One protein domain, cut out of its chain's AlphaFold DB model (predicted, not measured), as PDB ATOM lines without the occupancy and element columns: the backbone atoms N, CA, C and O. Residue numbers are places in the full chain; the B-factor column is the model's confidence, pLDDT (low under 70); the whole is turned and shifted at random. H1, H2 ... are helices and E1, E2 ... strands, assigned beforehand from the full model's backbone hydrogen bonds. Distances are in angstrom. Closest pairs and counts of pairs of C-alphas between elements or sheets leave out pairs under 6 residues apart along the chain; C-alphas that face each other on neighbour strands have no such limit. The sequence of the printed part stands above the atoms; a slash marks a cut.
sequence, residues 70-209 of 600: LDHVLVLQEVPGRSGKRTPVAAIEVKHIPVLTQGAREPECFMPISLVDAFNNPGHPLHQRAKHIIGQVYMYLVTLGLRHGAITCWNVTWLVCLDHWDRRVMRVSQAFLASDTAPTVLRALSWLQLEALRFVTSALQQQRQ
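AT A GLANCE: This is residues 70 to 209 of the 600 residues of an uncharacterized protein of Chlamydomonas schloesseri (UniProt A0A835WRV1). A twisted sheet of five strands stands between two helices: H2 packs on one face, and residues 184 to 196 of the long helix H3 lie over the other, while H3 runs on to Gln 209 at one end of the longest axis. Short H1 sits near the beginning of H2, and the long link of residues 95 to 114 reaches towards the opposite end of the domain. The printed part has 140 residues, with E1 E2 H1 H2 E3 E4 E5 H3 along the chain; the class is mixed, and so is the sheet, in the order E1 E2 E3 E4 E5. It is elongated, 58 by 33 by 25 A, and only just compact, close to loose, with a radius of gyration of the C-alphas of 16.8 A.

HOW THE PARTS SIT: Start at E1, residues 72 to 78, an edge strand that forms an antiparallel hairpin with E2, residues 86 to 94; N 75 and O 90 are 2.9 A apart. E2 bends by 67 degrees at residue 89. Its parallel neighbour is E3, residues 148 to 153, with N 152 and O 93 at 2.8 A. E2, H1 of residues 115 to 120, H2 of residues 127 to 143 and E3 make a strand-helix-strand unit, two parallel neighbour strands with helices between, its crossover right-handed. H1 and H2 touch about perpendicular, at 76 degrees, through residues 127 to 134 of H2 alone; their closest C-alphas, of Ala 118 and His 127, are 4.9 A apart. H1 only grazes the sheet, with residues 115 to 116. E3, E4 of residues 156 to 162 and E5 of residues 170 to 172 form a meander, each strand the antiparallel neighbour of the one before; look at N 151 and O 158, 2.8 A, and N 171 and O 161, 2.8 A. H2 is on the sheet at a height of 8.1 A, over E3, slantwise to it at 35 degrees on the local plane; its closest C-alpha pair with E2 is Glu 93 and Val 137, 6.7 A. On the opposite face is H3, residues 184 to 209, at a height of 10.4 A, over E2 and E3, along E2 at 15 degrees on the local plane: three layers, helices on both faces of a sheet. The closest C-alphas of E4 and H3, of Thr 157 and Val 185, are 7.2 A apart. H2 and H3 are apart. In H1, H2 and H3 every O i to N i+4 pair is within hydrogen-bond range.

IN THESE COORDINATES: Find C-alpha 72 at (17.364, 33.639, 28.394), where E1 begins and runs 19.3 A; E2 covers 21.3 A. H1 spans 8.6 A and H2 23.7 A, from C-alpha 127 at (24.077, 53.470, 27.279). E3, E4 and E5 measure 17.3, 20.4 and 6.6 A. H3 runs 36.9 A to C-alpha 209 at (22.215, 16.695, 61.931).

THE WHOLE: The two C-alphas farthest apart, of Arg 105 and Gln 209, are 59.7 A apart. The printed part has no cut; its long links are E2 to H1 and E5 to H3. Mean pLDDT of the printed part is 79.1; residues 104 to 109 and 179 to 207 are among those under 70.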
ATOM      1  N   LEU A  70      15.589  31.865  22.112       50.09
ATOM      2  CA  LEU A  70      15.805  31.744  23.550       50.09
ATOM      3  C   LEU A  70      16.832  32.801  23.969       50.09
ATOM      4  O   LEU A  70      18.032  32.551  23.927       50.09
ATOM      5  N   ASP A  71      16.357  33.990  24.331       72.00
ATOM      6  CA  ASP A  71      17.224  35.079  24.803       72.00
ATOM      7  C   ASP A  71      17.626  34.909  26.284       72.00
ATOM      8  O   ASP A  71      18.488  35.631  26.777       72.00
ATOM      9  N   HIS A  72      17.057  33.925  26.992       77.69
ATOM     10  CA  HIS A  72      17.364  33.639  28.394       77.69
ATOM     11  C   HIS A  72      17.430  32.133  28.679       77.69
ATOM     12  O   HIS A  72      16.689  31.331  28.106       77.69
ATOM     13  N   VAL A  73      18.313  31.756  29.602       82.81
ATOM     14  CA  VAL A  73      18.502  30.396  30.114       82.81
ATOM     15  C   VAL A  73      18.387  30.440  31.634       82.81
ATOM     16  O   VAL A  73      19.106  31.181  32.302       82.81
ATOM     17  N   LEU A  74      17.489  29.633  32.195       83.31
ATOM     18  CA  LEU A  74      17.409  29.419  33.638       83.31
ATOM     19  C   LEU A  74      18.197  28.166  34.003       83.31
ATOM     20  O   LEU A  74      17.953  27.088  33.460       83.31
ATOM     21  N   VAL A  75      19.125  28.305  34.945       79.94
ATOM     22  CA  VAL A  75      19.804  27.158  35.545       79.94
ATOM     23  C   VAL A  75      18.916  26.650  36.663       79.94
ATOM     24  O   VAL A  75      18.637  27.372  37.622       79.94
ATOM     25  N   LEU A  76      18.452  25.416  36.516       85.31
ATOM     26  CA  LEU A  76      17.586  24.756  37.477       85.31
ATOM     27  C   LEU A  76      18.379  23.732  38.284       85.31
ATOM     28  O   LEU A  76      19.171  22.971  37.730       85.31
ATOM     29  N   GLN A  77      18.113  23.682  39.580       80.25
ATOM     30  CA  GLN A  77      18.608  22.667  40.489       80.25
ATOM     31  C   GLN A  77      17.468  21.732  40.890       80.25
ATOM     32  O   GLN A  77      16.388  22.184  41.260       80.25
ATOM     33  N   GLU A  78      17.707  20.423  40.843       83.25
ATOM     34  CA  GLU A  78      16.778  19.441  41.394       83.25
ATOM     35  C   GLU A  78      16.843  19.444  42.927       83.25
ATOM     36  O   GLU A  78      17.926  19.398  43.512       83.25
ATOM     37  N   VAL A  79      15.680  19.529  43.578       75.44
ATOM     38  CA  VAL A  79      15.589  19.568  45.041       75.44
ATOM     39  C   VAL A  79      15.742  18.142  45.585       75.44
ATOM     40  O   VAL A  79      14.885  17.298  45.295       75.44
ATOM     41  N   PRO A  80      16.778  17.850  46.398       71.38
ATOM     42  CA  PRO A  80      16.962  16.520  46.971       71.38
ATOM     43  C   PRO A  80      15.702  16.041  47.706       71.38
ATOM     44  O   PRO A  80      15.104  16.775  48.492       71.38
ATOM     45  N   GLY A  81      15.270  14.808  47.426       81.38
ATOM     46  CA  GLY A  81      14.105  14.195  48.078       81.38
ATOM     47  C   GLY A  81      12.734  14.640  47.551       81.38
ATOM     48  O   GLY A  81      11.713  14.214  48.091       81.38
ATOM     49  N   ARG A  82      12.668  15.466  46.497       76.12
ATOM     50  CA  ARG A  82      11.409  15.834  45.830       76.12
ATOM     51  C   ARG A  82      11.516  15.587  44.328       76.12
ATOM     52  O   ARG A  82      11.799  16.510  43.568       76.12
ATOM     53  N   SER A  83      11.261  14.346  43.910       75.56
ATOM     54  CA  SER A  83      11.303  13.939  42.499       75.56
ATOM     55  C   SER A  83      10.510  14.911  41.622       75.56
ATOM     56  O   SER A  83       9.316  15.126  41.851       75.56
ATOM     57  N   GLY A  84      11.180  15.511  40.639       84.50
ATOM     58  CA  GLY A  84      10.561  16.416  39.670       84.50
ATOM     59  C   GLY A  84      10.407  17.875  40.118       84.50
ATOM     60  O   GLY A  84      10.012  18.702  39.298       84.50
ATOM     61  N   LYS A  85      10.745  18.247  41.365       85.88
ATOM     62  CA  LYS A  85      10.797  19.669  41.745       85.88
ATOM     63  C   LYS A  85      12.161  20.256  41.420       85.88
ATOM     64  O   LYS A  85      13.186  19.818  41.940       85.88
ATOM     65  N   ARG A  86      12.146  21.294  40.592       85.19
ATOM     66  CA  ARG A  86      13.323  22.057  40.194       85.19
ATOM     67  C   ARG A  86      13.200  23.498  40.676       85.19
ATOM     68  O   ARG A  86      12.157  24.116  40.482       85.19
ATOM     69  N   THR A  87      14.246  24.023  41.300       83.56
ATOM     70  CA  THR A  87      14.336  25.420  41.741       83.56
ATOM     71  C   THR A  87      15.360  26.161  40.893       83.56
ATOM     72  O   THR A  87      16.442  25.622  40.657       83.56
ATOM     73  N   PRO A  88      15.069  27.377  40.415       85.19
ATOM     74  CA  PRO A  88      16.073  28.165  39.720       85.19
ATOM     75  C   PRO A  88      17.200  28.544  40.689       85.19
ATOM     76  O   PRO A  88      16.942  28.853  41.850       85.19
ATOM     77  N   VAL A  89      18.444  28.507  40.213       83.56
ATOM     78  CA  VAL A  89      19.644  28.895  40.984       83.56
ATOM     79  C   VAL A  89      20.439  30.012  40.321       83.56
ATOM     80  O   VAL A  89      21.151  30.746  41.003       83.56
ATOM     81  N   ALA A  90      20.287  30.183  39.006       84.25
ATOM     82  CA  ALA A  90      20.867  31.298  38.274       84.25
ATOM     83  C   ALA A  90      20.037  31.640  37.031       84.25
ATOM     84  O   ALA A  90      19.396  30.769  36.435       84.25
ATOM     85  N   ALA A  91      20.090  32.908  36.628       87.19
ATOM     86  CA  ALA A  91      19.531  33.391  35.369       87.19
ATOM     87  C   ALA A  91      20.664  33.835  34.435       87.19
ATOM     88  O   ALA A  91      21.553  34.584  34.840       87.19
ATOM     89  N   ILE A  92      20.640  33.367  33.189       88.19
ATOM     90  CA  ILE A  92      21.639  33.690  32.170       88.19
ATOM     91  C   ILE A  92      20.929  34.377  31.005       88.19
ATOM     92  O   ILE A  92      20.074  33.774  30.361       88.19
ATOM     93  N   GLU A  93      21.299  35.619  30.717       89.56
ATOM     94  CA  GLU A  93      20.808  36.357  29.553       89.56
ATOM     95  C   GLU A  93      21.785  36.200  28.388       89.56
ATOM     96  O   GLU A  93      22.967  36.533  28.504       89.56
ATOM     97  N   VAL A  94      21.289  35.710  27.251       86.12
ATOM     98  CA  VAL A  94      22.090  35.436  26.056       86.12
ATOM     99  C   VAL A  94      21.797  36.498  25.003       86.12
ATOM    100  O   VAL A  94      20.682  36.613  24.500       86.12
ATOM    101  N   LYS A  95      22.809  37.286  24.638       85.81
ATOM    102  CA  LYS A  95      22.705  38.345  23.627       85.81
ATOM    103  C   LYS A  95      23.556  38.034  22.395       85.81
ATOM    104  O   LYS A  95      24.538  37.299  22.445       85.81
ATOM    105  N   HIS A  96      23.193  38.634  21.263       80.69
ATOM    106  CA  HIS A  96      23.973  38.536  20.023       80.69
ATOM    107  C   HIS A  96      25.286  39.320  20.128       80.69
ATOM    108  O   HIS A  96      25.304  40.405  20.699       80.69
ATOM    109  N   ILE A  97      26.371  38.817  19.531       64.25
ATOM    110  CA  ILE A  97      27.724  39.414  19.604       64.25
ATOM    111  C   ILE A  97      27.755  40.928  19.294       64.25
ATOM    112  O   ILE A  97      28.343  41.673  20.083       64.25
ATOM    113  N   PRO A  98      27.088  41.440  18.235       74.31
ATOM    114  CA  PRO A  98      27.138  42.871  17.907       74.31
ATOM    115  C   PRO A  98      26.459  43.772  18.948       74.31
ATOM    116  O   PRO A  98      26.552  44.993  18.880       74.31
ATOM    117  N   VAL A  99      25.708  43.189  19.885       75.62
ATOM    118  CA  VAL A  99      24.976  43.927  20.916       75.62
ATOM    119  C   VAL A  99      25.923  44.433  22.003       75.62
ATOM    120  O   VAL A  99      25.655  45.483  22.582       75.62
ATOM    121  N   LEU A 100      27.017  43.711  22.261       77.56
ATOM    122  CA  LEU A 100      27.858  43.877  23.450       77.56
ATOM    123  C   LEU A 100      29.354  44.059  23.135       77.56
ATOM    124  O   LEU A 100      30.204  43.912  24.010       77.56
ATOM    125  N   THR A 101      29.686  44.382  21.886       81.25
ATOM    126  CA  THR A 101      31.065  44.616  21.433       81.25
ATOM    127  C   THR A 101      31.173  45.964  20.723       81.25
ATOM    128  O   THR A 101      30.245  46.392  20.033       81.25
ATOM    129  N   GLN A 102      32.297  46.656  20.914       81.25
ATOM    130  CA  GLN A 102      32.675  47.813  20.099       81.25
ATOM    131  C   GLN A 102      33.447  47.327  18.861       81.25
ATOM    132  O   GLN A 102      34.123  46.304  18.917       81.25
ATOM    133  N   GLY A 103      33.336  48.052  17.741       71.62
ATOM    134  CA  GLY A 103      34.149  47.780  16.547       71.62
ATOM    135  C   GLY A 103      33.597  46.740  15.564       71.62
ATOM    136  O   GLY A 103      34.321  46.332  14.667       71.62
ATOM    137  N   ALA A 104      32.313  46.365  15.648       57.19
ATOM    138  CA  ALA A 104      31.692  45.277  14.865       57.19
ATOM    139  C   ALA A 104      31.760  45.384  13.318       57.19
ATOM    140  O   ALA A 104      31.205  44.531  12.626       57.19
ATOM    141  N   ARG A 105      32.389  46.426  12.762       64.31
ATOM    142  CA  ARG A 105      32.652  46.547  11.321       64.31
ATOM    143  C   ARG A 105      33.918  45.815  10.883       64.31
ATOM    144  O   ARG A 105      33.986  45.446   9.717       64.31
ATOM    145  N   GLU A 106      34.859  45.554  11.791       69.31
ATOM    146  CA  GLU A 106      36.057  44.770  11.492       69.31
ATOM    147  C   GLU A 106      36.059  43.467  12.306       69.31
ATOM    148  O   GLU A 106      36.098  43.510  13.537       69.31
ATOM    149  N   PRO A 107      36.002  42.292  11.650       60.69
ATOM    150  CA  PRO A 107      35.879  40.999  12.327       60.69
ATOM    151  C   PRO A 107      37.095  40.607  13.186       60.69
ATOM    152  O   PRO A 107      37.033  39.603  13.890       60.69
ATOM    153  N   GLU A 108      38.183  41.375  13.154       65.62
ATOM    154  CA  GLU A 108      39.422  41.076  13.885       65.62
ATOM    155  C   GLU A 108      39.582  41.882  15.186       65.62
ATOM    156  O   GLU A 108      40.410  41.528  16.021       65.62
ATOM    157  N   CYS A 109      38.757  42.910  15.422       63.03
ATOM    158  CA  CYS A 109      38.858  43.789  16.595       63.03
ATOM    159  C   CYS A 109      37.578  43.766  17.446       63.03
ATOM    160  O   CYS A 109      36.916  44.786  17.642       63.03
ATOM    161  N   PHE A 110      37.215  42.594  17.976       72.38
ATOM    162  CA  PHE A 110      36.121  42.480  18.944       72.38
ATOM    163  C   PHE A 110      36.593  42.886  20.341       72.38
ATOM    164  O   PHE A 110      37.064  42.050  21.110       72.38
ATOM    165  N   MET A 111      36.427  44.163  20.685       82.62
ATOM    166  CA  MET A 111      36.646  44.623  22.057       82.62
ATOM    167  C   MET A 111      35.337  44.529  22.855       82.62
ATOM    168  O   MET A 111      34.323  45.116  22.446       82.62
ATOM    169  N   PRO A 112      35.314  43.781  23.975       88.31
ATOM    170  CA  PRO A 112      34.147  43.724  24.837       88.31
ATOM    171  C   PRO A 112      33.914  45.100  25.454       88.31
ATOM    172  O   PRO A 112      34.854  45.787  25.851       88.31
ATOM    173  N   ILE A 113      32.654  45.511  25.554       90.94
ATOM    174  CA  ILE A 113      32.346  46.775  26.223       90.94
ATOM    175  C   ILE A 113      32.407  46.598  27.737       90.94
ATOM    176  O   ILE A 113      31.988  45.572  28.280       90.94
ATOM    177  N   SER A 114      32.851  47.632  28.442       92.94
ATOM    178  CA  SER A 114      32.581  47.730  29.872       92.94
ATOM    179  C   SER A 114      31.093  48.027  30.064       92.94
ATOM    180  O   SER A 114      30.618  49.130  29.789       92.94
ATOM    181  N   LEU A 115      30.328  47.013  30.481       93.06
ATOM    182  CA  LEU A 115      28.889  47.147  30.717       93.06
ATOM    183  C   LEU A 115      28.583  48.170  31.813       93.06
ATOM    184  O   LEU A 115      27.602  48.899  31.696       93.06
ATOM    185  N   VAL A 116      29.430  48.240  32.843       94.19
ATOM    186  CA  VAL A 116      29.293  49.191  33.955       94.19
ATOM    187  C   VAL A 116      29.529  50.620  33.471       94.19
ATOM    188  O   VAL A 116      28.707  51.493  33.745       94.19
ATOM    189  N   ASP A 117      30.578  50.857  32.679       95.44
ATOM    190  CA  ASP A 117      30.850  52.198  32.147       95.44
ATOM    191  C   ASP A 117      29.760  52.632  31.169       95.44
ATOM    192  O   ASP A 117      29.260  53.756  31.246       95.44
ATOM    193  N   ALA A 118      29.317  51.724  30.292       94.94
ATOM    194  CA  ALA A 118      28.202  51.984  29.390       94.94
ATOM    195  C   ALA A 118      26.910  52.307  30.161       94.94
ATOM    196  O   ALA A 118      26.176  53.217  29.780       94.94
ATOM    197  N   PHE A 119      26.632  51.593  31.254       95.75
ATOM    198  CA  PHE A 119      25.460  51.828  32.097       95.75
ATOM    199  C   PHE A 119      25.515  53.171  32.831       95.75
ATOM    200  O   PHE A 119      24.497  53.858  32.900       95.75
ATOM    201  N   ASN A 120      26.683  53.558  33.347       94.88
ATOM    202  CA  ASN A 120      26.847  54.762  34.164       94.88
ATOM    203  C   ASN A 120      27.050  56.042  33.347       94.88
ATOM    204  O   ASN A 120      26.777  57.122  33.860       94.88
ATOM    205  N   ASN A 121      27.495  55.948  32.091       96.62
ATOM    206  CA  ASN A 121      27.778  57.110  31.250       96.62
ATOM    207  C   ASN A 121      26.661  57.349  30.211       96.62
ATOM    208  O   ASN A 121      26.607  56.624  29.214       96.62
ATOM    209  N   PRO A 122      25.806  58.384  30.368       96.06
ATOM    210  CA  PRO A 122      24.750  58.705  29.402       96.06
ATOM    211  C   PRO A 122      25.254  59.047  27.996       96.06
ATOM    212  O   PRO A 122      24.516  58.864  27.029       96.06
ATOM    213  N   GLY A 123      26.496  59.528  27.875       95.81
ATOM    214  CA  GLY A 123      27.144  59.828  26.597       95.81
ATOM    215  C   GLY A 123      27.727  58.600  25.895       95.81
ATOM    216  O   GLY A 123      28.159  58.701  24.748       95.81
ATOM    217  N   HIS A 124      27.749  57.433  26.546       94.44
ATOM    218  CA  HIS A 124      28.248  56.215  25.920       94.44
ATOM    219  C   HIS A 124      27.284  55.752  24.805       94.44
ATOM    220  O   HIS A 124      26.084  55.613  25.063       94.44
ATOM    221  N   PRO A 125      27.761  55.407  23.589       92.56
ATOM    222  CA  PRO A 125      26.893  55.047  22.457       92.56
ATOM    223  C   PRO A 125      25.930  53.881  22.726       92.56
ATOM    224  O   PRO A 125      24.894  53.749  22.080       92.56
ATOM    225  N   LEU A 126      26.273  53.017  23.684       90.94
ATOM    226  CA  LEU A 126      25.485  51.844  24.072       90.94
ATOM    227  C   LEU A 126      24.750  52.007  25.410       90.94
ATOM    228  O   LEU A 126      24.269  51.013  25.948       90.94
ATOM    229  N   HIS A 127      24.644  53.224  25.951       94.00
ATOM    230  CA  HIS A 127      24.077  53.470  27.279       94.00
ATOM    231  C   HIS A 127      22.673  52.888  27.473       94.00
ATOM    232  O   HIS A 127      22.439  52.093  28.384       94.00
ATOM    233  N   GLN A 128      21.742  53.217  26.572       94.44
ATOM    234  CA  GLN A 128      20.356  52.732  26.649       94.44
ATOM    235  C   GLN A 128      20.273  51.205  26.573       94.44
ATOM    236  O   GLN A 128      19.469  50.567  27.253       94.44
ATOM    237  N   ARG A 129      21.155  50.600  25.776       91.12
ATOM    238  CA  ARG A 129      21.226  49.150  25.620       91.12
ATOM    239  C   ARG A 129      21.801  48.480  26.868       91.12
ATOM    240  O   ARG A 129      21.220  47.502  27.324       91.12
ATOM    241  N   ALA A 130      22.874  49.016  27.447       93.06
ATOM    242  CA  ALA A 130      23.428  48.525  28.708       93.06
ATOM    243  C   ALA A 130      22.393  48.616  29.841       93.06
ATOM    244  O   ALA A 130      22.166  47.622  30.527       93.06
ATOM    245  N   LYS A 131      21.685  49.752  29.959       94.25
ATOM    246  CA  LYS A 131      20.563  49.930  30.897       94.25
ATOM    247  C   LYS A 131      19.483  48.872  30.737       94.25
ATOM    248  O   LYS A 131      19.065  48.283  31.728       94.25
ATOM    249  N   HIS A 132      19.065  48.604  29.504       91.88
ATOM    250  CA  HIS A 132      18.047  47.597  29.237       91.88
ATOM    251  C   HIS A 132      18.504  46.189  29.643       91.88
ATOM    252  O   HIS A 132      17.768  45.485  30.322       91.88
ATOM    253  N   ILE A 133      19.726  45.791  29.279       92.88
ATOM    254  CA  ILE A 133      20.253  44.444  29.553       92.88
ATOM    255  C   ILE A 133      20.459  44.226  31.052       92.88
ATOM    256  O   ILE A 133      19.993  43.231  31.602       92.88
ATOM    257  N   ILE A 134      21.123  45.174  31.717       94.25
ATOM    258  CA  ILE A 134      21.364  45.129  33.162       94.25
ATOM    259  C   ILE A 134      20.031  45.167  33.911       94.25
ATOM    260  O   ILE A 134      19.814  44.337  34.787       94.25
ATOM    261  N   GLY A 135      19.112  46.057  33.528       91.94
ATOM    262  CA  GLY A 135      17.782  46.140  34.130       91.94
ATOM    263  C   GLY A 135      16.968  44.856  33.956       91.94
ATOM    264  O   GLY A 135      16.323  44.408  34.898       91.94
ATOM    265  N   GLN A 136      17.037  44.218  32.788       92.44
ATOM    266  CA  GLN A 136      16.349  42.957  32.512       92.44
ATOM    267  C   GLN A 136      16.872  41.820  33.401       92.44
ATOM    268  O   GLN A 136      16.080  41.132  34.045       92.44
ATOM    269  N   VAL A 137      18.197  41.651  33.496       93.31
ATOM    270  CA  VAL A 137      18.785  40.617  34.363       93.31
ATOM    271  C   VAL A 137      18.522  40.909  35.834       93.31
ATOM    272  O   VAL A 137      18.124  40.007  36.565       93.31
ATOM    273  N   TYR A 138      18.657  42.167  36.252       94.31
ATOM    274  CA  TYR A 138      18.297  42.605  37.596       94.31
ATOM    275  C   TYR A 138      16.856  42.210  37.947       94.31
ATOM    276  O   TYR A 138      16.612  41.573  38.971       94.31
ATOM    277  N   MET A 139      15.907  42.500  37.051       90.50
ATOM    278  CA  MET A 139      14.503  42.133  37.225       90.50
ATOM    279  C   MET A 139      14.308  40.622  37.352       90.50
ATOM    280  O   MET A 139      13.512  40.193  38.189       90.50
ATOM    281  N   TYR A 140      15.029  39.803  36.582       89.62
ATOM    282  CA  TYR A 140      14.970  38.347  36.741       89.62
ATOM    283  C   TYR A 140      15.476  37.896  38.103       89.62
ATOM    284  O   TYR A 140      14.811  37.088  38.751       89.62
ATOM    285  N   LEU A 141      16.619  38.421  38.546       89.56
ATOM    286  CA  LEU A 141      17.200  38.057  39.832       89.56
ATOM    287  C   LEU A 141      16.250  38.414  40.981       89.56
ATOM    288  O   LEU A 141      15.944  37.560  41.810       89.56
ATOM    289  N   VAL A 142      15.685  39.624  40.968       89.12
ATOM    290  CA  VAL A 142      14.715  40.061  41.982       89.12
ATOM    291  C   VAL A 142      13.433  39.226  41.935       89.12
ATOM    292  O   VAL A 142      13.010  38.705  42.966       89.12
ATOM    293  N   THR A 143      12.834  39.043  40.753       86.81
ATOM    294  CA  THR A 143      11.534  38.355  40.603       86.81
ATOM    295  C   THR A 143      11.618  36.872  40.955       86.81
ATOM    296  O   THR A 143      10.682  36.312  41.520       86.81
ATOM    297  N   LEU A 144      12.739  36.223  40.628       86.69
ATOM    298  CA  LEU A 144      12.962  34.800  40.893       86.69
ATOM    299  C   LEU A 144      13.619  34.543  42.257       86.69
ATOM    300  O   LEU A 144      13.878  33.390  42.596       86.69
ATOM    301  N   GLY A 145      13.910  35.594  43.032       86.81
ATOM    302  CA  GLY A 145      14.609  35.484  44.313       86.81
ATOM    303  C   GLY A 145      16.048  34.969  44.193       86.81
ATOM    304  O   GLY A 145      16.586  34.438  45.164       86.81
ATOM    305  N   LEU A 146      16.665  35.112  43.019       89.88
ATOM    306  CA  LEU A 146      18.027  34.676  42.735       89.88
ATOM    307  C   LEU A 146      19.032  35.759  43.113       89.88
ATOM    308  O   LEU A 146      18.743  36.951  43.075       89.88
ATOM    309  N   ARG A 147      20.254  35.328  43.420       90.25
ATOM    310  CA  ARG A 147      21.367  36.237  43.716       90.25
ATOM    311  C   ARG A 147      22.411  36.296  42.623       90.25
ATOM    312  O   ARG A 147      23.118  37.288  42.539       90.25
ATOM    313  N   HIS A 148      22.512  35.261  41.800       90.12
ATOM    314  CA  HIS A 148      23.587  35.113  40.831       90.12
ATOM    315  C   HIS A 148      23.017  34.962  39.428       90.12
ATOM    316  O   HIS A 148      22.003  34.293  39.215       90.12
ATOM    317  N   GLY A 149      23.699  35.560  38.464       92.69
ATOM    318  CA  GLY A 149      23.366  35.419  37.060       92.69
ATOM    319  C   GLY A 149      24.562  35.684  36.162       92.69
ATOM    320  O   GLY A 149      25.673  35.952  36.624       92.69
ATOM    321  N   ALA A 150      24.319  35.627  34.860       92.19
ATOM    322  CA  ALA A 150      25.306  36.001  33.860       92.19
ATOM    323  C   ALA A 150      24.648  36.706  32.671       92.19
ATOM    324  O   ALA A 150      23.493  36.457  32.334       92.19
ATOM    325  N   ILE A 151      25.416  37.566  32.014       93.31
ATOM    326  CA  ILE A 151      25.108  38.137  30.705       93.31
ATOM    327  C   ILE A 151      26.160  37.573  29.758       93.31
ATOM    328  O   ILE A 151      27.348  37.682  30.043       93.31
ATOM    329  N   THR A 152      25.776  36.954  28.648       89.06
ATOM    330  CA  THR A 152      26.745  36.338  27.732       89.06
ATOM    331  C   THR A 152      26.412  36.608  26.274       89.06
ATOM    332  O   THR A 152      25.250  36.652  25.877       89.06
ATOM    333  N   CYS A 153      27.442  36.786  25.453       84.44
ATOM    334  CA  CYS A 153      27.342  36.855  24.005       84.44
ATOM    335  C   CYS A 153      28.454  36.030  23.353       84.44
ATOM    336  O   CYS A 153      29.431  36.596  22.883       84.44
ATOM    337  N   TRP A 154      28.304  34.701  23.322       76.50
ATOM    338  CA  TRP A 154      29.183  33.691  22.689       76.50
ATOM    339  C   TRP A 154      30.689  33.779  23.026       76.50
ATOM    340  O   TRP A 154      31.236  32.865  23.630       76.50
ATOM    341  N   ASN A 155      31.350  34.875  22.656       77.88
ATOM    342  CA  ASN A 155      32.750  35.191  22.908       77.88
ATOM    343  C   ASN A 155      33.004  35.995  24.190       77.88
ATOM    344  O   ASN A 155      34.163  36.156  24.555       77.88
ATOM    345  N   VAL A 156      31.973  36.531  24.850       85.31
ATOM    346  CA  VAL A 156      32.141  37.367  26.050       85.31
ATOM    347  C   VAL A 156      31.092  37.025  27.095       85.31
ATOM    348  O   VAL A 156      29.930  36.823  26.748       85.31
ATOM    349  N   THR A 157      31.479  36.966  28.367       88.25
ATOM    350  CA  THR A 157      30.554  36.759  29.490       88.25
ATOM    351  C   THR A 157      30.829  37.755  30.610       88.25
ATOM    352  O   THR A 157      31.976  38.007  30.945       88.25
ATOM    353  N   TRP A 158      29.776  38.288  31.217       92.19
ATOM    354  CA  TRP A 158      29.809  39.062  32.452       92.19
ATOM    355  C   TRP A 158      29.037  38.293  33.516       92.19
ATOM    356  O   TRP A 158      27.954  37.770  33.249       92.19
ATOM    357  N   LEU A 159      29.578  38.230  34.724       92.38
ATOM    358  CA  LEU A 159      28.891  37.683  35.885       92.38
ATOM    359  C   LEU A 159      28.170  38.811  36.603       92.38
ATOM    360  O   LEU A 159      28.687  39.925  36.696       92.38
ATOM    361  N   VAL A 160      26.983  38.515  37.117       94.50
ATOM    362  CA  VAL A 160      26.216  39.465  37.916       94.50
ATOM    363  C   VAL A 160      25.839  38.860  39.258       94.50
ATOM    364  O   VAL A 160      25.556  37.664  39.362       94.50
ATOM    365  N   CYS A 161      25.835  39.696  40.290       94.06
ATOM    366  CA  CYS A 161      25.451  39.300  41.635       94.06
ATOM    367  C   CYS A 161      24.664  40.421  42.322       94.06
ATOM    368  O   CYS A 161      25.092  41.576  42.292       94.06
ATOM    369  N   LEU A 162      23.526  40.084  42.931       92.50
ATOM    370  CA  LEU A 162      22.843  40.963  43.879       92.50
ATOM    371  C   LEU A 162      23.522  40.864  45.243       92.50
ATOM    372  O   LEU A 162      23.795  39.755  45.731       92.50
ATOM    373  N   ASP A 163      23.748  42.016  45.870       83.62
ATOM    374  CA  ASP A 163      24.256  42.045  47.235       83.62
ATOM    375  C   ASP A 163      23.292  41.296  48.178       83.62
ATOM    376  O   ASP A 163      22.076  41.274  47.967       83.62
ATOM    377  N   HIS A 164      23.836  40.599  49.180       79.19
ATOM    378  CA  HIS A 164      23.015  39.895  50.170       79.19
ATOM    379  C   HIS A 164      22.188  40.845  51.017       79.19
ATOM    380  O   HIS A 164      21.017  40.554  51.248       79.19
ATOM    381  N   TRP A 165      22.803  41.940  51.463       70.25
ATOM    382  CA  TRP A 165      22.187  42.893  52.381       70.25
ATOM    383  C   TRP A 165      21.319  43.908  51.642       70.25
ATOM    384  O   TRP A 165      20.268  44.304  52.129       70.25
ATOM    385  N   ASP A 166      21.730  44.294  50.431       86.69
ATOM    386  CA  ASP A 166      20.993  45.253  49.618       86.69
ATOM    387  C   ASP A 166      20.737  44.714  48.209       86.69
ATOM    388  O   ASP A 166      21.522  44.893  47.274       86.69
ATOM    389  N   ARG A 167      19.562  44.104  48.027       86.88
ATOM    390  CA  ARG A 167      19.106  43.631  46.712       86.88
ATOM    391  C   ARG A 167      18.866  44.764  45.706       86.88
ATOM    392  O   ARG A 167      18.561  44.471  44.549       86.88
ATOM    393  N   ARG A 168      18.985  46.040  46.094       91.19
ATOM    394  CA  ARG A 168      18.976  47.197  45.180       91.19
ATOM    395  C   ARG A 168      20.330  47.402  44.504       91.19
ATOM    396  O   ARG A 168      20.381  48.014  43.439       91.19
ATOM    397  N   VAL A 169      21.403  46.842  45.064       91.38
ATOM    398  CA  VAL A 169      22.754  46.920  44.507       91.38
ATOM    399  C   VAL A 169      23.073  45.641  43.736       91.38
ATOM    400  O   VAL A 169      23.133  44.542  44.287       91.38
ATOM    401  N   MET A 170      23.324  45.794  42.435       94.69
ATOM    402  CA  MET A 170      23.824  44.720  41.581       94.69
ATOM    403  C   MET A 170      25.259  45.002  41.163       94.69
ATOM    404  O   MET A 170      25.564  46.048  40.592       94.69
ATOM    405  N   ARG A 171      26.134  44.031  41.403       93.81
ATOM    406  CA  ARG A 171      27.522  44.048  40.950       93.81
ATOM    407  C   ARG A 171      27.618  43.315  39.620       93.81
ATOM    408  O   ARG A 171      27.009  42.261  39.445       93.81
ATOM    409  N   VAL A 172      28.396  43.870  38.698       94.62
ATOM    410  CA  VAL A 172      28.682  43.285  37.384       94.62
ATOM    411  C   VAL A 172      30.196  43.140  37.273       94.62
ATOM    412  O   VAL A 172      30.923  44.091  37.554       94.62
ATOM    413  N   SER A 173      30.680  41.953  36.914       91.88
ATOM    414  CA  SER A 173      32.113  41.706  36.738       91.88
ATOM    415  C   SER A 173      32.671  42.440  35.517       91.88
ATOM    416  O   SER A 173      31.929  42.919  34.657       91.88
ATOM    417  N   GLN A 174      33.998  42.440  35.373       89.94
ATOM    418  CA  GLN A 174      34.614  42.687  34.071       89.94
ATOM    419  C   GLN A 174      34.212  41.602  33.057       89.94
ATOM    420  O   GLN A 174      33.723  40.527  33.425       89.94
ATOM    421  N   ALA A 175      34.392  41.916  31.776       89.31
ATOM    422  CA  ALA A 175      34.136  41.000  30.676       89.31
ATOM    423  C   ALA A 175      35.156  39.852  30.669       89.31
ATOM    424  O   ALA A 175      36.357  40.098  30.652       89.31
ATOM    425  N   PHE A 176      34.680  38.612  30.612       83.50
ATOM    426  CA  PHE A 176      35.501  37.424  30.393       83.50
ATOM    427  C   PHE A 176      35.462  37.039  28.915       83.50
ATOM    428  O   PHE A 176      34.373  36.775  28.390       83.50
ATOM    429  N   LEU A 177      36.617  36.978  28.246       83.69
ATOM    430  CA  LEU A 177      36.689  36.588  26.839       83.69
ATOM    431  C   LEU A 177      36.765  35.065  26.695       83.69
ATOM    432  O   LEU A 177      37.417  34.366  27.469       83.69
ATOM    433  N   ALA A 178      36.132  34.529  25.655       70.94
ATOM    434  CA  ALA A 178      36.229  33.110  25.308       70.94
ATOM    435  C   ALA A 178      37.620  32.726  24.772       70.94
ATOM    436  O   ALA A 178      37.960  31.544  24.746       70.94
ATOM    437  N   SER A 179      38.396  33.711  24.311       68.50
ATOM    438  CA  SER A 179      39.772  33.553  23.837       68.50
ATOM    439  C   SER A 179      40.816  33.616  24.947       68.50
ATOM    440  O   SER A 179      41.970  33.286  24.684       68.50
ATOM    441  N   ASP A 180      40.441  34.035  26.159       67.88
ATOM    442  CA  ASP A 180      41.365  34.014  27.288       67.88
ATOM    443  C   ASP A 180      41.797  32.565  27.547       67.88
ATOM    444  O   ASP A 180      40.983  31.644  27.611       67.88
ATOM    445  N   THR A 181      43.107  32.344  27.656       52.56
ATOM    446  CA  THR A 181      43.705  31.016  27.884       52.56
ATOM    447  C   THR A 181      43.477  30.502  29.307       52.56
ATOM    448  O   THR A 181      43.694  29.322  29.585       52.56
ATOM    449  N   ALA A 182      42.984  31.356  30.206       53.25
ATOM    450  CA  ALA A 182      42.385  30.942  31.464       53.25
ATOM    451  C   ALA A 182      40.979  30.367  31.190       53.25
ATOM    452  O   ALA A 182      40.245  30.919  30.382       53.25
ATOM    453  N   PRO A 183      40.547  29.268  31.834       50.69
ATOM    454  CA  PRO A 183      39.287  28.608  31.481       50.69
ATOM    455  C   PRO A 183      38.076  29.474  31.887       50.69
ATOM    456  O   PRO A 183      37.556  29.319  32.978       50.69
ATOM    457  N   THR A 184      37.607  30.402  31.054       57.06
ATOM    458  CA  THR A 184      36.767  31.536  31.497       57.06
ATOM    459  C   THR A 184      35.295  31.213  31.746       57.06
ATOM    460  O   THR A 184      34.788  31.492  32.826       57.06
ATOM    461  N   VAL A 185      34.588  30.578  30.812       47.31
ATOM    462  CA  VAL A 185      33.154  30.268  31.013       47.31
ATOM    463  C   VAL A 185      32.971  28.998  31.834       47.31
ATOM    464  O   VAL A 185      32.129  28.952  32.721       47.31
ATOM    465  N   LEU A 186      33.801  27.981  31.590       49.00
ATOM    466  CA  LEU A 186      33.759  26.732  32.344       49.00
ATOM    467  C   LEU A 186      34.218  26.930  33.787       49.00
ATOM    468  O   LEU A 186      33.592  26.346  34.646       49.00
ATOM    469  N   ARG A 187      35.211  27.778  34.103       54.75
ATOM    470  CA  ARG A 187      35.562  28.068  35.509       54.75
ATOM    471  C   ARG A 187      34.590  29.034  36.165       54.75
ATOM    472  O   ARG A 187      34.357  28.870  37.349       54.75
ATOM    473  N   ALA A 188      33.995  29.983  35.442       53.72
ATOM    474  CA  ALA A 188      32.922  30.809  36.000       53.72
ATOM    475  C   ALA A 188      31.673  29.971  36.312       53.72
ATOM    476  O   ALA A 188      31.109  30.081  37.397       53.72
ATOM    477  N   LEU A 189      31.291  29.066  35.404       56.78
ATOM    478  CA  LEU A 189      30.244  28.078  35.647       56.78
ATOM    479  C   LEU A 189      30.658  27.079  36.728       56.78
ATOM    480  O   LEU A 189      29.842  26.804  37.590       56.78
ATOM    481  N   SER A 190      31.901  26.590  36.753       51.81
ATOM    482  CA  SER A 190      32.402  25.702  37.811       51.81
ATOM    483  C   SER A 190      32.496  26.410  39.157       51.81
ATOM    484  O   SER A 190      32.318  25.767  40.178       51.81
ATOM    485  N   TRP A 191      32.760  27.715  39.186       56.34
ATOM    486  CA  TRP A 191      32.765  28.526  40.399       56.34
ATOM    487  C   TRP A 191      31.335  28.734  40.898       56.34
ATOM    488  O   TRP A 191      31.054  28.420  42.047       56.34
ATOM    489  N   LEU A 192      30.400  29.115  40.020       56.91
ATOM    490  CA  LEU A 192      28.972  29.175  40.354       56.91
ATOM    491  C   LEU A 192      28.421  27.801  40.780       56.91
ATOM    492  O   LEU A 192      27.628  27.721  41.712       56.91
ATOM    493  N   GLN A 193      28.856  26.715  40.136       54.41
ATOM    494  CA  GLN A 193      28.513  25.340  40.506       54.41
ATOM    495  C   GLN A 193      29.144  24.938  41.840       54.41
ATOM    496  O   GLN A 193      28.473  24.294  42.635       54.41
ATOM    497  N   LEU A 194      30.396  25.315  42.112       51.97
ATOM    498  CA  LEU A 194      31.072  25.046  43.381       51.97
ATOM    499  C   LEU A 194      30.393  25.788  44.532       51.97
ATOM    500  O   LEU A 194      30.158  25.184  45.572       51.97
ATOM    501  N   GLU A 195      30.032  27.055  44.341       61.66
ATOM    502  CA  GLU A 195      29.301  27.840  45.339       61.66
ATOM    503  C   GLU A 195      27.886  27.289  45.565       61.66
ATOM    504  O   GLU A 195      27.471  27.094  46.709       61.66
ATOM    505  N   ALA A 196      27.177  26.902  44.498       52.81
ATOM    506  CA  ALA A 196      25.896  26.208  44.621       52.81
ATOM    507  C   ALA A 196      26.037  24.854  45.344       52.81
ATOM    508  O   ALA A 196      25.234  24.528  46.215       52.81
ATOM    509  N   LEU A 197      27.076  24.071  45.042       49.56
ATOM    510  CA  LEU A 197      27.347  22.796  45.710       49.56
ATOM    511  C   LEU A 197      27.714  22.993  47.181       49.56
ATOM    512  O   LEU A 197      27.217  22.247  48.020       49.56
ATOM    513  N   ARG A 198      28.528  23.994  47.529       53.69
ATOM    514  CA  ARG A 198      28.870  24.327  48.923       53.69
ATOM    515  C   ARG A 198      27.632  24.700  49.727       53.69
ATOM    516  O   ARG A 198      27.440  24.162  50.818       53.69
ATOM    517  N   PHE A 199      26.767  25.535  49.157       63.53
ATOM    518  CA  PHE A 199      25.483  25.891  49.755       63.53
ATOM    519  C   PHE A 199      24.628  24.644  50.042       63.53
ATOM    520  O   PHE A 199      24.149  24.444  51.156       63.53
ATOM    521  N   VAL A 200      24.518  23.740  49.066       54.62
ATOM    522  CA  VAL A 200      23.708  22.513  49.172       54.62
ATOM    523  C   VAL A 200      24.303  21.504  50.138       54.62
ATOM    524  O   VAL A 200      23.574  20.872  50.893       54.62
ATOM    525  N   THR A 201      25.624  21.344  50.128       56.72
ATOM    526  CA  THR A 201      26.314  20.409  51.022       56.72
ATOM    527  C   THR A 201      26.170  20.871  52.469       56.72
ATOM    528  O   THR A 201      25.893  20.052  53.340       56.72
ATOM    529  N   SER A 202      26.246  22.185  52.703       60.38
ATOM    530  CA  SER A 202      25.996  22.792  54.014       60.38
ATOM    531  C   SER A 202      24.546  22.573  54.465       60.38
ATOM    532  O   SER A 202      24.317  22.116  55.584       60.38
ATOM    533  N   ALA A 203      23.570  22.782  53.575       57.66
ATOM    534  CA  ALA A 203      22.153  22.546  53.869       57.66
ATOM    535  C   ALA A 203      21.830  21.059  54.136       57.66
ATOM    536  O   ALA A 203      21.092  20.733  55.065       57.66
ATOM    537  N   LEU A 204      22.407  20.130  53.364       58.69
ATOM    538  CA  LEU A 204      22.236  18.686  53.572       58.69
ATOM    539  C   LEU A 204      22.910  18.201  54.859       58.69
ATOM    540  O   LEU A 204      22.403  17.290  55.516       58.69
ATOM    541  N   GLN A 205      24.047  18.794  55.221       66.06
ATOM    542  CA  GLN A 205      24.734  18.484  56.469       66.06
ATOM    543  C   GLN A 205      23.909  18.943  57.677       66.06
ATOM    544  O   GLN A 205      23.717  18.149  58.597       66.06
ATOM    545  N   GLN A 206      23.334  20.149  57.624       64.19
ATOM    546  CA  GLN A 206      22.371  20.626  58.626       64.19
ATOM    547  C   GLN A 206      21.145  19.704  58.715       64.19
ATOM    548  O   GLN A 206      20.738  19.306  59.804       64.19
ATOM    549  N   GLN A 207      20.593  19.272  57.577       67.00
ATOM    550  CA  GLN A 207      19.444  18.364  57.563       67.00
ATOM    551  C   GLN A 207      19.771  16.980  58.151       67.00
ATOM    552  O   GLN A 207      18.947  16.406  58.864       67.00
ATOM    553  N   ARG A 208      20.965  16.427  57.893       70.62
ATOM    554  CA  ARG A 208      21.403  15.166  58.521       70.62
ATOM    555  C   ARG A 208      21.565  15.301  60.026       70.62
ATOM    556  O   ARG A 208      21.171  14.382  60.736       70.62
ATOM    557  N   GLN A 209      22.110  16.421  60.498       66.44
ATOM    558  CA  GLN A 209      22.215  16.695  61.931       66.44
ATOM    559  C   GLN A 209      20.822  16.735  62.580       66.44
ATOM    560  O   GLN A 209      20.616  16.117  63.620       66.44
TER     561      GLN A 209